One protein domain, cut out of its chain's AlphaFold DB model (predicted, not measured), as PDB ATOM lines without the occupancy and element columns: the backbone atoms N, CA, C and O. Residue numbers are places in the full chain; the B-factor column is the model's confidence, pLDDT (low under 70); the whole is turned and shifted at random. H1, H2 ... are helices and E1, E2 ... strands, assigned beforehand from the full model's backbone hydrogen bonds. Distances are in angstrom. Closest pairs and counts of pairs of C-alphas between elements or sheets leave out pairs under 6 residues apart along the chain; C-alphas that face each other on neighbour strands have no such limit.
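What this domain is: This is residues 2 to 35 and 76 to 118 of the 187 residues of an uncharacterized protein of archaeon (UniProt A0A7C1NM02). A small, twisted sheet of four strands has two helices over one face, with no named helix on the other; the longer helix, H1, packs lengthwise over E2, and H2 packs on E3 and E4 with its residues 107 to 114. The two helices stay clear of each other, joined by the link of residues 93 to 101. The printed part has 77 residues with four named strands and then two named helices, in the order E1 E2 E3 E4 H1 H2; the sheet, in the order E1, E2, E3, E4, is antiparallel throughout, and the class is mixed, helices and strands. The whole is compact, with a radius of gyration of the C-alphas of 11.7 A, and rounded, spanning 31 by 25 by 24 A.

How they stand to each other: Strands E1, residues 2 to 5, E2, residues 10 to 15, E3, residues 18 to 23, and E4, residues 26 to 28, form a meander, each strand the antiparallel neighbour of the one before. From edge to edge the strands' lines turn by 80 degrees. The hairpin E1 and E2 has N 12 and O 4 at 2.8 A, within hydrogen-bond range. The hairpin E2 and E3 has N 20 and O 13 at 2.8 A, and the hairpin E3 and E4 has N 28 and O 21 at 2.8 A. The edge strands E1 and E4 are apart. Helix H1, residues 76 to 92, is on the sheet at a height of 9.1 A over the sheet. It lies over E2 and runs along the strands, at 3 degrees to E2 on the local plane. Its closest C-alphas to E3 are those of Phe 80 and Thr 19, 5.6 A apart. Helix H2, residues 102 to 114, is on the same face, over E3, at a height of 10.5 A over the sheet, on a local plane fitted to only just enough C-alphas, 6. It runs along the strands, at 12 degrees to E3 on the local plane. The closest C-alphas of H2 and E3 are those of Leu 112 and Ile 23, 6.7 A apart. Sheet and helices make two layers, the helices on one face of the sheet. H1 and H2 are apart. In H1 every O i to N i+4 pair is within hydrogen-bond range; in H2, 8 of 9 are.

Where its parts are: E1 begins at C-alpha 2, (230.616, 190.154, 85.570). E2 is 16.0 A long from first to last C-alpha and E3 16.4 A. H1 is 24.1 A long, from C-alpha 76 at (230.467, 200.346, 89.462). H2 is 18.0 A long and ends at C-alpha 114, (209.083, 181.041, 96.819).

The domain as a whole: The two C-alphas farthest apart, those of Asp 16 and Lys 118, are 32.6 A apart. Residues 36 to 75 are not printed, and C-alphas 35 and 76 are 24.5 A apart across this cut, which falls in the link from E4 to H1. Of the links printed whole, the three between strands are tight and H1 to H2 is short. The mean pLDDT of the printed part is 84.7, and residues 29 to 35 are under 70.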
ATOM      1  N   ARG A   2     230.147 190.862  84.366       85.06
ATOM      2  CA  ARG A   2     230.616 190.154  85.570       85.06
ATOM      3  C   ARG A   2     229.418 189.516  86.258       85.06
ATOM      4  O   ARG A   2     228.371 190.152  86.347       85.06
ATOM      5  N   GLU A   3     229.588 188.283  86.705       94.69
ATOM      6  CA  GLU A   3     228.591 187.513  87.446       94.69
ATOM      7  C   GLU A   3     229.231 187.029  88.749       94.69
ATOM      8  O   GLU A   3     230.410 186.674  88.767       94.69
ATOM      9  N   PHE A   4     228.458 187.050  89.830       95.38
ATOM     10  CA  PHE A   4     228.846 186.523  91.130       95.38
ATOM     11  C   PHE A   4     227.737 185.599  91.623       95.38
ATOM     12  O   PHE A   4     226.602 186.036  91.809       95.38
ATOM     13  N   ILE A   5     228.050 184.318  91.789       96.88
ATOM     14  CA  ILE A   5     227.091 183.285  92.185       96.88
ATOM     15  C   ILE A   5     227.266 183.038  93.680       96.88
ATOM     16  O   ILE A   5     228.362 182.686  94.108       96.88
ATOM     17  N   ILE A   6     226.199 183.233  94.458       95.69
ATOM     18  CA  ILE A   6     226.194 182.977  95.907       95.69
ATOM     19  C   ILE A   6     225.764 181.536  96.173       95.69
ATOM     20  O   ILE A   6     226.386 180.826  96.958       95.69
ATOM     21  N   ASN A   7     224.699 181.097  95.502       94.50
ATOM     22  CA  ASN A   7     224.225 179.717  95.509       94.50
ATOM     23  C   ASN A   7     223.434 179.424  94.220       94.50
ATOM     24  O   ASN A   7     223.312 180.291  93.353       94.50
ATOM     25  N   ASP A   8     222.871 178.220  94.108       95.31
ATOM     26  CA  ASP A   8     222.134 177.770  92.917       95.31
ATOM     27  C   ASP A   8     220.914 178.643  92.566       95.31
ATOM     28  O   ASP A   8     220.472 178.668  91.419       95.31
ATOM     29  N   LEU A   9     220.358 179.368  93.541       96.25
ATOM     30  CA  LEU A   9     219.200 180.238  93.366       96.25
ATOM     31  C   LEU A   9     219.582 181.720  93.321       96.25
ATOM     32  O   LEU A   9     218.907 182.469  92.628       96.25
ATOM     33  N   LEU A  10     220.616 182.167  94.032       95.00
ATOM     34  CA  LEU A  10     220.956 183.578  94.220       95.00
ATOM     35  C   LEU A  10     222.265 183.946  93.520       95.00
ATOM     36  O   LEU A  10     223.332 183.410  93.828       95.00
ATOM     37  N   LYS A  11     222.206 184.945  92.638       95.25
ATOM     38  CA  LYS A  11     223.394 185.515  91.987       95.25
ATOM     39  C   LYS A  11     223.240 187.002  91.702       95.25
ATOM     40  O   LYS A  11     222.132 187.532  91.688       95.25
ATOM     41  N   LEU A  12     224.351 187.677  91.438       93.31
ATOM     42  CA  LEU A  12     224.396 189.071  91.022       93.31
ATOM     43  C   LEU A  12     225.065 189.194  89.655       93.31
ATOM     44  O   LEU A  12     225.995 188.452  89.340       93.31
ATOM     45  N   ARG A  13     224.642 190.178  88.859       92.75
ATOM     46  CA  ARG A  13     225.324 190.570  87.619       92.75
ATOM     47  C   ARG A  13     225.545 192.071  87.564       92.75
ATOM     48  O   ARG A  13     224.678 192.842  87.966       92.75
ATOM     49  N   LEU A  14     226.695 192.474  87.030       91.12
ATOM     50  CA  LEU A  14     226.965 193.862  86.668       91.12
ATOM     51  C   LEU A  14     226.519 194.091  85.218       91.12
ATOM     52  O   LEU A  14     227.189 193.651  84.277       91.12
ATOM     53  N   GLU A  15     225.386 194.771  85.055       89.38
ATOM     54  CA  GLU A  15     224.737 195.083  83.776       89.38
ATOM     55  C   GLU A  15     224.528 196.595  83.669       89.38
ATOM     56  O   GLU A  15     223.997 197.210  84.589       89.38
ATOM     57  N   ASP A  16     224.970 197.217  82.572       86.31
ATOM     58  CA  ASP A  16     224.837 198.666  82.336       86.31
ATOM     59  C   ASP A  16     225.298 199.538  83.521       86.31
ATOM     60  O   ASP A  16     224.635 200.505  83.908       86.31
ATOM     61  N   ASN A  17     226.446 199.177  84.114       84.25
ATOM     62  CA  ASN A  17     227.017 199.808  85.312       84.25
ATOM     63  C   ASN A  17     226.106 199.760  86.552       84.25
ATOM     64  O   ASN A  17     226.222 200.607  87.435       84.25
ATOM     65  N   LYS A  18     225.201 198.781  86.625       83.19
ATOM     66  CA  LYS A  18     224.327 198.538  87.775       83.19
ATOM     67  C   LYS A  18     224.451 197.102  88.246       83.19
ATOM     68  O   LYS A  18     224.527 196.170  87.447       83.19
ATOM     69  N   THR A  19     224.416 196.932  89.558       86.19
ATOM     70  CA  THR A  19     224.332 195.614  90.180       86.19
ATOM     71  C   THR A  19     222.881 195.148  90.162       86.19
ATOM     72  O   THR A  19     222.003 195.820  90.699       86.19
ATOM     73  N   ILE A  20     222.622 194.010  89.523       87.62
ATOM     74  CA  ILE A  20     221.302 193.386  89.423       87.62
ATOM     75  C   ILE A  20     221.342 192.060  90.176       87.62
ATOM     76  O   ILE A  20     222.208 191.229  89.905       87.62
ATOM     77  N   ILE A  21     220.406 191.856  91.101       90.12
ATOM     78  CA  ILE A  21     220.251 190.598  91.835       90.12
ATOM     79  C   ILE A  21     219.317 189.689  91.035       90.12
ATOM     80  O   ILE A  21     218.350 190.144  90.427       90.12
ATOM     81  N   TYR A  22     219.601 188.397  91.032       91.69
ATOM     82  CA  TYR A  22     218.802 187.363  90.394       91.69
ATOM     83  C   TYR A  22     218.462 186.288  91.415       91.69
ATOM     84  O   TYR A  22     219.351 185.815  92.123       91.69
ATOM     85  N   ILE A  23     217.190 185.892  91.451       92.56
ATOM     86  CA  ILE A  23     216.715 184.735  92.212       92.56
ATOM     87  C   ILE A  23     216.058 183.759  91.238       92.56
ATOM     88  O   ILE A  23     215.083 184.124  90.586       92.56
ATOM     89  N   ASN A  24     216.584 182.538  91.136       93.31
ATOM     90  CA  ASN A  24     216.121 181.494  90.218       93.31
ATOM     91  C   ASN A  24     215.991 182.012  88.771       93.31
ATOM     92  O   ASN A  24     214.926 181.947  88.164       93.31
ATOM     93  N   GLU A  25     217.057 182.638  88.262       91.75
ATOM     94  CA  GLU A  25     217.117 183.316  86.952       91.75
ATOM     95  C   GLU A  25     216.169 184.518  86.755       91.75
ATOM     96  O   GLU A  25     216.231 185.191  85.723       91.75
ATOM     97  N   VAL A  26     215.341 184.870  87.741       88.69
ATOM     98  CA  VAL A  26     214.447 186.032  87.674       88.69
ATOM     99  C   VAL A  26     215.160 187.275  88.202       88.69
ATOM    100  O   VAL A  26     215.666 187.281  89.324       88.69
ATOM    101  N   LYS A  27     215.167 188.355  87.406       86.31
ATOM    102  CA  LYS A  27     215.702 189.666  87.813       86.31
ATOM    103  C   LYS A  27     214.925 190.215  89.008       86.31
ATOM    104  O   LYS A  27     213.717 190.434  88.925       86.31
ATOM    105  N   ILE A  28     215.645 190.525  90.077       77.00
ATOM    106  CA  ILE A  28     215.168 191.245  91.253       77.00
ATOM    107  C   ILE A  28     215.939 192.564  91.309       77.00
ATOM    108  O   ILE A  28     217.098 192.630  91.719       77.00
ATOM    109  N   ILE A  29     215.305 193.639  90.848       61.88
ATOM    110  CA  ILE A  29     215.881 194.977  90.980       61.88
ATOM    111  C   ILE A  29     215.472 195.489  92.350       61.88
ATOM    112  O   ILE A  29     214.368 195.996  92.517       61.88
ATOM    113  N   GLN A  30     216.360 195.349  93.329       52.53
ATOM    114  CA  GLN A  30     216.121 195.873  94.665       52.53
ATOM    115  C   GLN A  30     217.260 196.781  95.127       52.53
ATOM    116  O   GLN A  30     217.913 196.537  96.130       52.53
ATOM    117  N   CYS A  31     217.471 197.862  94.373       46.59
ATOM    118  CA  CYS A  31     218.156 199.071  94.854       46.59
ATOM    119  C   CYS A  31     217.369 200.351  94.505       46.59
ATOM    120  O   CYS A  31     217.892 201.457  94.585       46.59
ATOM    121  N   LYS A  32     216.108 200.223  94.071       35.47
ATOM    122  CA  LYS A  32     215.230 201.352  93.744       35.47
ATOM    123  C   LYS A  32     213.808 201.014  94.182       35.47
ATOM    124  O   LYS A  32     213.191 200.179  93.534       35.47
ATOM    125  N   TYR A  33     213.310 201.727  95.196       35.00
ATOM    126  CA  TYR A  33     211.940 201.662  95.734       35.00
ATOM    127  C   TYR A  33     211.626 200.359  96.507       35.00
ATOM    128  O   TYR A  33     212.080 199.285  96.139       35.00
ATOM    129  N   LEU A  34     210.906 200.369  97.631       32.00
ATOM    130  CA  LEU A  34     209.721 201.163  97.939       32.00
ATOM    131  C   LEU A  34     209.654 201.485  99.444       32.00
ATOM    132  O   LEU A  34     209.772 200.600 100.289       32.00
ATOM    133  N   MET A  35     209.436 202.765  99.736       30.66
ATOM    134  CA  MET A  35     209.066 203.291 101.040       30.66
ATOM    135  C   MET A  35     207.666 202.813 101.458       30.66
ATOM    136  O   MET A  35     206.733 202.875 100.661       30.66
ATOM    137  N   PRO A  76     231.534 201.356  89.428       86.75
ATOM    138  CA  PRO A  76     230.467 200.346  89.462       86.75
ATOM    139  C   PRO A  76     230.948 198.927  89.800       86.75
ATOM    140  O   PRO A  76     230.231 198.140  90.405       86.75
ATOM    141  N   GLU A  77     232.186 198.597  89.432       88.88
ATOM    142  CA  GLU A  77     232.825 197.333  89.801       88.88
ATOM    143  C   GLU A  77     233.101 197.185  91.297       88.88
ATOM    144  O   GLU A  77     232.935 196.097  91.840       88.88
ATOM    145  N   VAL A  78     233.553 198.252  91.955       86.50
ATOM    146  CA  VAL A  78     233.854 198.236  93.392       86.50
ATOM    147  C   VAL A  78     232.554 198.107  94.179       86.50
ATOM    148  O   VAL A  78     232.465 197.291  95.092       86.50
ATOM    149  N   GLU A  79     231.520 198.844  93.767       84.06
ATOM    150  CA  GLU A  79     230.170 198.726  94.319       84.06
ATOM    151  C   GLU A  79     229.598 197.311  94.124       84.06
ATOM    152  O   GLU A  79     229.057 196.723  95.059       84.06
ATOM    153  N   PHE A  80     229.766 196.727  92.933       87.81
ATOM    154  CA  PHE A  80     229.350 195.353  92.649       87.81
ATOM    155  C   PHE A  80     229.994 194.341  93.602       87.81
ATOM    156  O   PHE A  80     229.298 193.478  94.141       87.81
ATOM    157  N   TRP A  81     231.303 194.453  93.841       87.50
ATOM    158  CA  TRP A  81     232.002 193.577  94.781       87.50
ATOM    159  C   TRP A  81     231.537 193.781  96.222       87.50
ATOM    160  O   TRP A  81     231.316 192.790  96.910       87.50
ATOM    161  N   ALA A  82     231.317 195.028  96.651       84.62
ATOM    162  CA  ALA A  82     230.808 195.332  97.988       84.62
ATOM    163  C   ALA A  82     229.403 194.743  98.225       84.62
ATOM    164  O   ALA A  82     229.151 194.094  99.242       84.62
ATOM    165  N   HIS A  83     228.487 194.898  97.265       84.94
ATOM    166  CA  HIS A  83     227.162 194.276  97.341       84.94
ATOM    167  C   HIS A  83     227.239 192.748  97.337       84.94
ATOM    168  O   HIS A  83     226.543 192.094  98.116       84.94
ATOM    169  N   SER A  84     228.104 192.182  96.492       89.12
ATOM    170  CA  SER A  84     228.301 190.734  96.404       89.12
ATOM    171  C   SER A  84     228.833 190.162  97.717       89.12
ATOM    172  O   SER A  84     228.299 189.166  98.196       89.12
ATOM    173  N   SER A  85     229.814 190.814  98.354       86.56
ATOM    174  CA  SER A  85     230.351 190.370  99.645       86.56
ATOM    175  C   SER A  85     229.327 190.465 100.774       86.56
ATOM    176  O   SER A  85     229.267 189.565 101.607       86.56
ATOM    177  N   ASN A  86     228.487 191.506 100.790       87.75
ATOM    178  CA  ASN A  86     227.443 191.645 101.809       87.75
ATOM    179  C   ASN A  86     226.387 190.538 101.688       87.75
ATOM    180  O   ASN A  86     226.007 189.933 102.688       87.75
ATOM    181  N   LEU A  87     225.936 190.241 100.464       90.69
ATOM    182  CA  LEU A  87     224.974 189.163 100.224       90.69
ATOM    183  C   LEU A  87     225.585 187.770 100.442       90.69
ATOM    184  O   LEU A  87     224.896 186.896 100.965       90.69
ATOM    185  N   GLN A  88     226.866 187.575 100.113       91.75
ATOM    186  CA  GLN A  88     227.600 186.347 100.431       91.75
ATOM    187  C   GLN A  88     227.669 186.133 101.948       91.75
ATOM    188  O   GLN A  88     227.272 185.077 102.432       91.75
ATOM    189  N   ALA A  89     228.095 187.146 102.708       90.12
ATOM    190  CA  ALA A  89     228.173 187.062 104.163       90.12
ATOM    191  C   ALA A  89     226.795 186.793 104.785       90.12
ATOM    192  O   ALA A  89     226.666 185.959 105.679       90.12
ATOM    193  N   TRP A  90     225.749 187.453 104.285       91.81
ATOM    194  CA  TRP A  90     224.373 187.200 104.701       91.81
ATOM    195  C   TRP A  90     223.943 185.745 104.480       91.81
ATOM    196  O   TRP A  90     223.387 185.130 105.391       91.81
ATOM    197  N   TYR A  91     224.238 185.184 103.306       94.88
ATOM    198  CA  TYR A  91     223.965 183.784 102.983       94.88
ATOM    199  C   TYR A  91     224.755 182.813 103.875       94.88
ATOM    200  O   TYR A  91     224.161 181.921 104.480       94.88
ATOM    201  N   GLU A  92     226.066 183.018 104.022       94.19
ATOM    202  CA  GLU A  92     226.955 182.163 104.827       94.19
ATOM    203  C   GLU A  92     226.554 182.121 106.305       94.19
ATOM    204  O   GLU A  92     226.695 181.095 106.968       94.19
ATOM    205  N   HIS A  93     225.968 183.205 106.812       93.38
ATOM    206  CA  HIS A  93     225.419 183.273 108.164       93.38
ATOM    207  C   HIS A  93     223.940 182.863 108.217       93.38
ATOM    208  O   HIS A  93     223.184 183.359 109.051       93.38
ATOM    209  N   SER A  94     223.519 181.945 107.340       93.81
ATOM    210  CA  SER A  94     222.168 181.369 107.324       93.81
ATOM    211  C   SER A  94     221.063 182.425 107.238       93.81
ATOM    212  O   SER A  94     220.073 182.369 107.968       93.81
ATOM    213  N   TYR A  95     221.249 183.402 106.350       92.75
ATOM    214  CA  TYR A  95     220.322 184.509 106.124       92.75
ATOM    215  C   TYR A  95     220.073 185.389 107.355       92.75
ATOM    216  O   TYR A  95     218.976 185.928 107.521       92.75
ATOM    217  N   ASN A  96     221.080 185.564 108.218       86.25
ATOM    218  CA  ASN A  96     220.975 186.401 109.412       86.25
ATOM    219  C   ASN A  96     220.485 187.820 109.062       86.25
ATOM    220  O   ASN A  96     221.224 188.624 108.494       86.25
ATOM    221  N   THR A  97     219.243 188.140 109.431       80.56
ATOM    222  CA  THR A  97     218.571 189.412 109.108       80.56
ATOM    223  C   THR A  97     219.214 190.629 109.774       80.56
ATOM    224  O   THR A  97     218.891 191.749 109.403       80.56
ATOM    225  N   HIS A  98     220.178 190.434 110.680       80.75
ATOM    226  CA  HIS A  98     221.001 191.507 111.237       80.75
ATOM    227  C   HIS A  98     222.220 191.860 110.368       80.75
ATOM    228  O   HIS A  98     222.950 192.769 110.727       80.75
ATOM    229  N   LEU A  99     222.501 191.154 109.266       78.19
ATOM    230  CA  LEU A  99     223.637 191.470 108.377       78.19
ATOM    231  C   LEU A  99     223.241 192.313 107.163       78.19
ATOM    232  O   LEU A  99     224.090 192.942 106.538       78.19
ATOM    233  N   LEU A 100     221.953 192.326 106.829       79.88
ATOM    234  CA  LEU A 100     221.388 193.137 105.761       79.88
ATOM    235  C   LEU A 100     220.196 193.894 106.305       79.88
ATOM    236  O   LEU A 100     219.354 193.316 106.989       79.88
ATOM    237  N   HIS A 101     220.088 195.160 105.917       78.25
ATOM    238  CA  HIS A 101     218.940 195.975 106.272       78.25
ATOM    239  C   HIS A 101     217.624 195.267 105.919       78.25
ATOM    240  O   HIS A 101     217.507 194.655 104.850       78.25
ATOM    241  N   SER A 102     216.633 195.380 106.803       71.44
ATOM    242  CA  SER A 102     215.321 194.730 106.687       71.44
ATOM    243  C   SER A 102     214.639 194.982 105.334       71.44
ATOM    244  O   SER A 102     214.061 194.062 104.751       71.44
ATOM    245  N   ASN A 103     214.807 196.185 104.769       72.19
ATOM    246  CA  ASN A 103     214.284 196.540 103.443       72.19
ATOM    247  C   ASN A 103     214.819 195.669 102.302       72.19
ATOM    248  O   ASN A 103     214.145 195.572 101.286       72.19
ATOM    249  N   LEU A 104     216.000 195.061 102.440       79.12
ATOM    250  CA  LEU A 104     216.576 194.151 101.448       79.12
ATOM    251  C   LEU A 104     216.416 192.689 101.880       79.12
ATOM    252  O   LEU A 104     215.973 191.861 101.086       79.12
ATOM    253  N   SER A 105     216.728 192.364 103.137       85.06
ATOM    254  CA  SER A 105     216.700 190.978 103.618       85.06
ATOM    255  C   SER A 105     215.302 190.366 103.567       85.06
ATOM    256  O   SER A 105     215.158 189.221 103.141       85.06
ATOM    257  N   PHE A 106     214.258 191.118 103.927       84.81
ATOM    258  CA  PHE A 106     212.902 190.575 103.997       84.81
ATOM    259  C   PHE A 106     212.326 190.206 102.614       84.81
ATOM    260  O   PHE A 106     211.856 189.075 102.452       84.81
ATOM    261  N   PRO A 107     212.413 191.058 101.571       85.38
ATOM    262  CA  PRO A 107     211.938 190.672 100.242       85.38
ATOM    263  C   PRO A 107     212.805 189.597  99.573       85.38
ATOM    264  O   PRO A 107     212.258 188.746  98.868       85.38
ATOM    265  N   LEU A 108     214.122 189.568  99.827       89.75
ATOM    266  CA  LEU A 108     214.983 188.477  99.356       89.75
ATOM    267  C   LEU A 108     214.585 187.136  99.980       89.75
ATOM    268  O   LEU A 108     214.448 186.153  99.253       89.75
ATOM    269  N   LEU A 109     214.326 187.095 101.292       92.88
ATOM    270  CA  LEU A 109     213.828 185.901 101.983       92.88
ATOM    271  C   LEU A 109     212.514 185.397 101.386       92.88
ATOM    272  O   LEU A 109     212.395 184.204 101.105       92.88
ATOM    273  N   LYS A 110     211.555 186.299 101.128       90.69
ATOM    274  CA  LYS A 110     210.286 185.949 100.468       90.69
ATOM    275  C   LYS A 110     210.536 185.274  99.121       90.69
ATOM    276  O   LYS A 110     210.007 184.199  98.853       90.69
ATOM    277  N   ARG A 111     211.366 185.887  98.274       91.00
ATOM    278  CA  ARG A 111     211.650 185.388  96.920       91.00
ATOM    279  C   ARG A 111     212.416 184.066  96.933       91.00
ATOM    280  O   ARG A 111     212.082 183.182  96.152       91.00
ATOM    281  N   LEU A 112     213.395 183.904  97.823       94.38
ATOM    282  CA  LEU A 112     214.130 182.646  97.990       94.38
ATOM    283  C   LEU A 112     213.221 181.524  98.510       94.38
ATOM    284  O   LEU A 112     213.266 180.414  97.985       94.38
ATOM    285  N   SER A 113     212.340 181.826  99.471       94.56
ATOM    286  CA  SER A 113     211.310 180.896  99.958       94.56
ATOM    287  C   SER A 113     210.409 180.412  98.817       94.56
ATOM    288  O   SER A 113     210.219 179.208  98.635       94.56
ATOM    289  N   GLN A 114     209.914 181.340  97.991       92.44
ATOM    290  CA  GLN A 114     209.083 181.041  96.819       92.44
ATOM    291  C   GLN A 114     209.837 180.249  95.741       92.44
ATOM    292  O   GLN A 114     209.237 179.428  95.051       92.44
ATOM    293  N   ALA A 115     211.148 180.462  95.616       94.50
ATOM    294  CA  ALA A 115     212.023 179.703  94.725       94.50
ATOM    295  C   ALA A 115     212.378 178.299  95.255       94.50
ATOM    296  O   ALA A 115     213.027 177.531  94.549       94.50
ATOM    297  N   GLY A 116     211.944 177.942  96.470       95.06
ATOM    298  CA  GLY A 116     212.121 176.610  97.048       95.06
ATOM    299  C   GLY A 116     213.291 176.470  98.024       95.06
ATOM    300  O   GLY A 116     213.565 175.353  98.471       95.06
ATOM    301  N   ASP A 117     213.961 177.563  98.405       96.88
ATOM    302  CA  ASP A 117     214.989 177.519  99.447       96.88
ATOM    303  C   ASP A 117     214.349 177.250 100.819       96.88
ATOM    304  O   ASP A 117     213.660 178.091 101.407       96.88
ATOM    305  N   LYS A 118     214.592 176.046 101.347       96.12
ATOM    306  CA  LYS A 118     214.026 175.591 102.623       96.12
ATOM    307  C   LYS A 118     214.557 176.379 103.819       96.12
ATOM    308  O   LYS A 118     213.804 176.590 104.768       96.12
TER     309      LYS A 118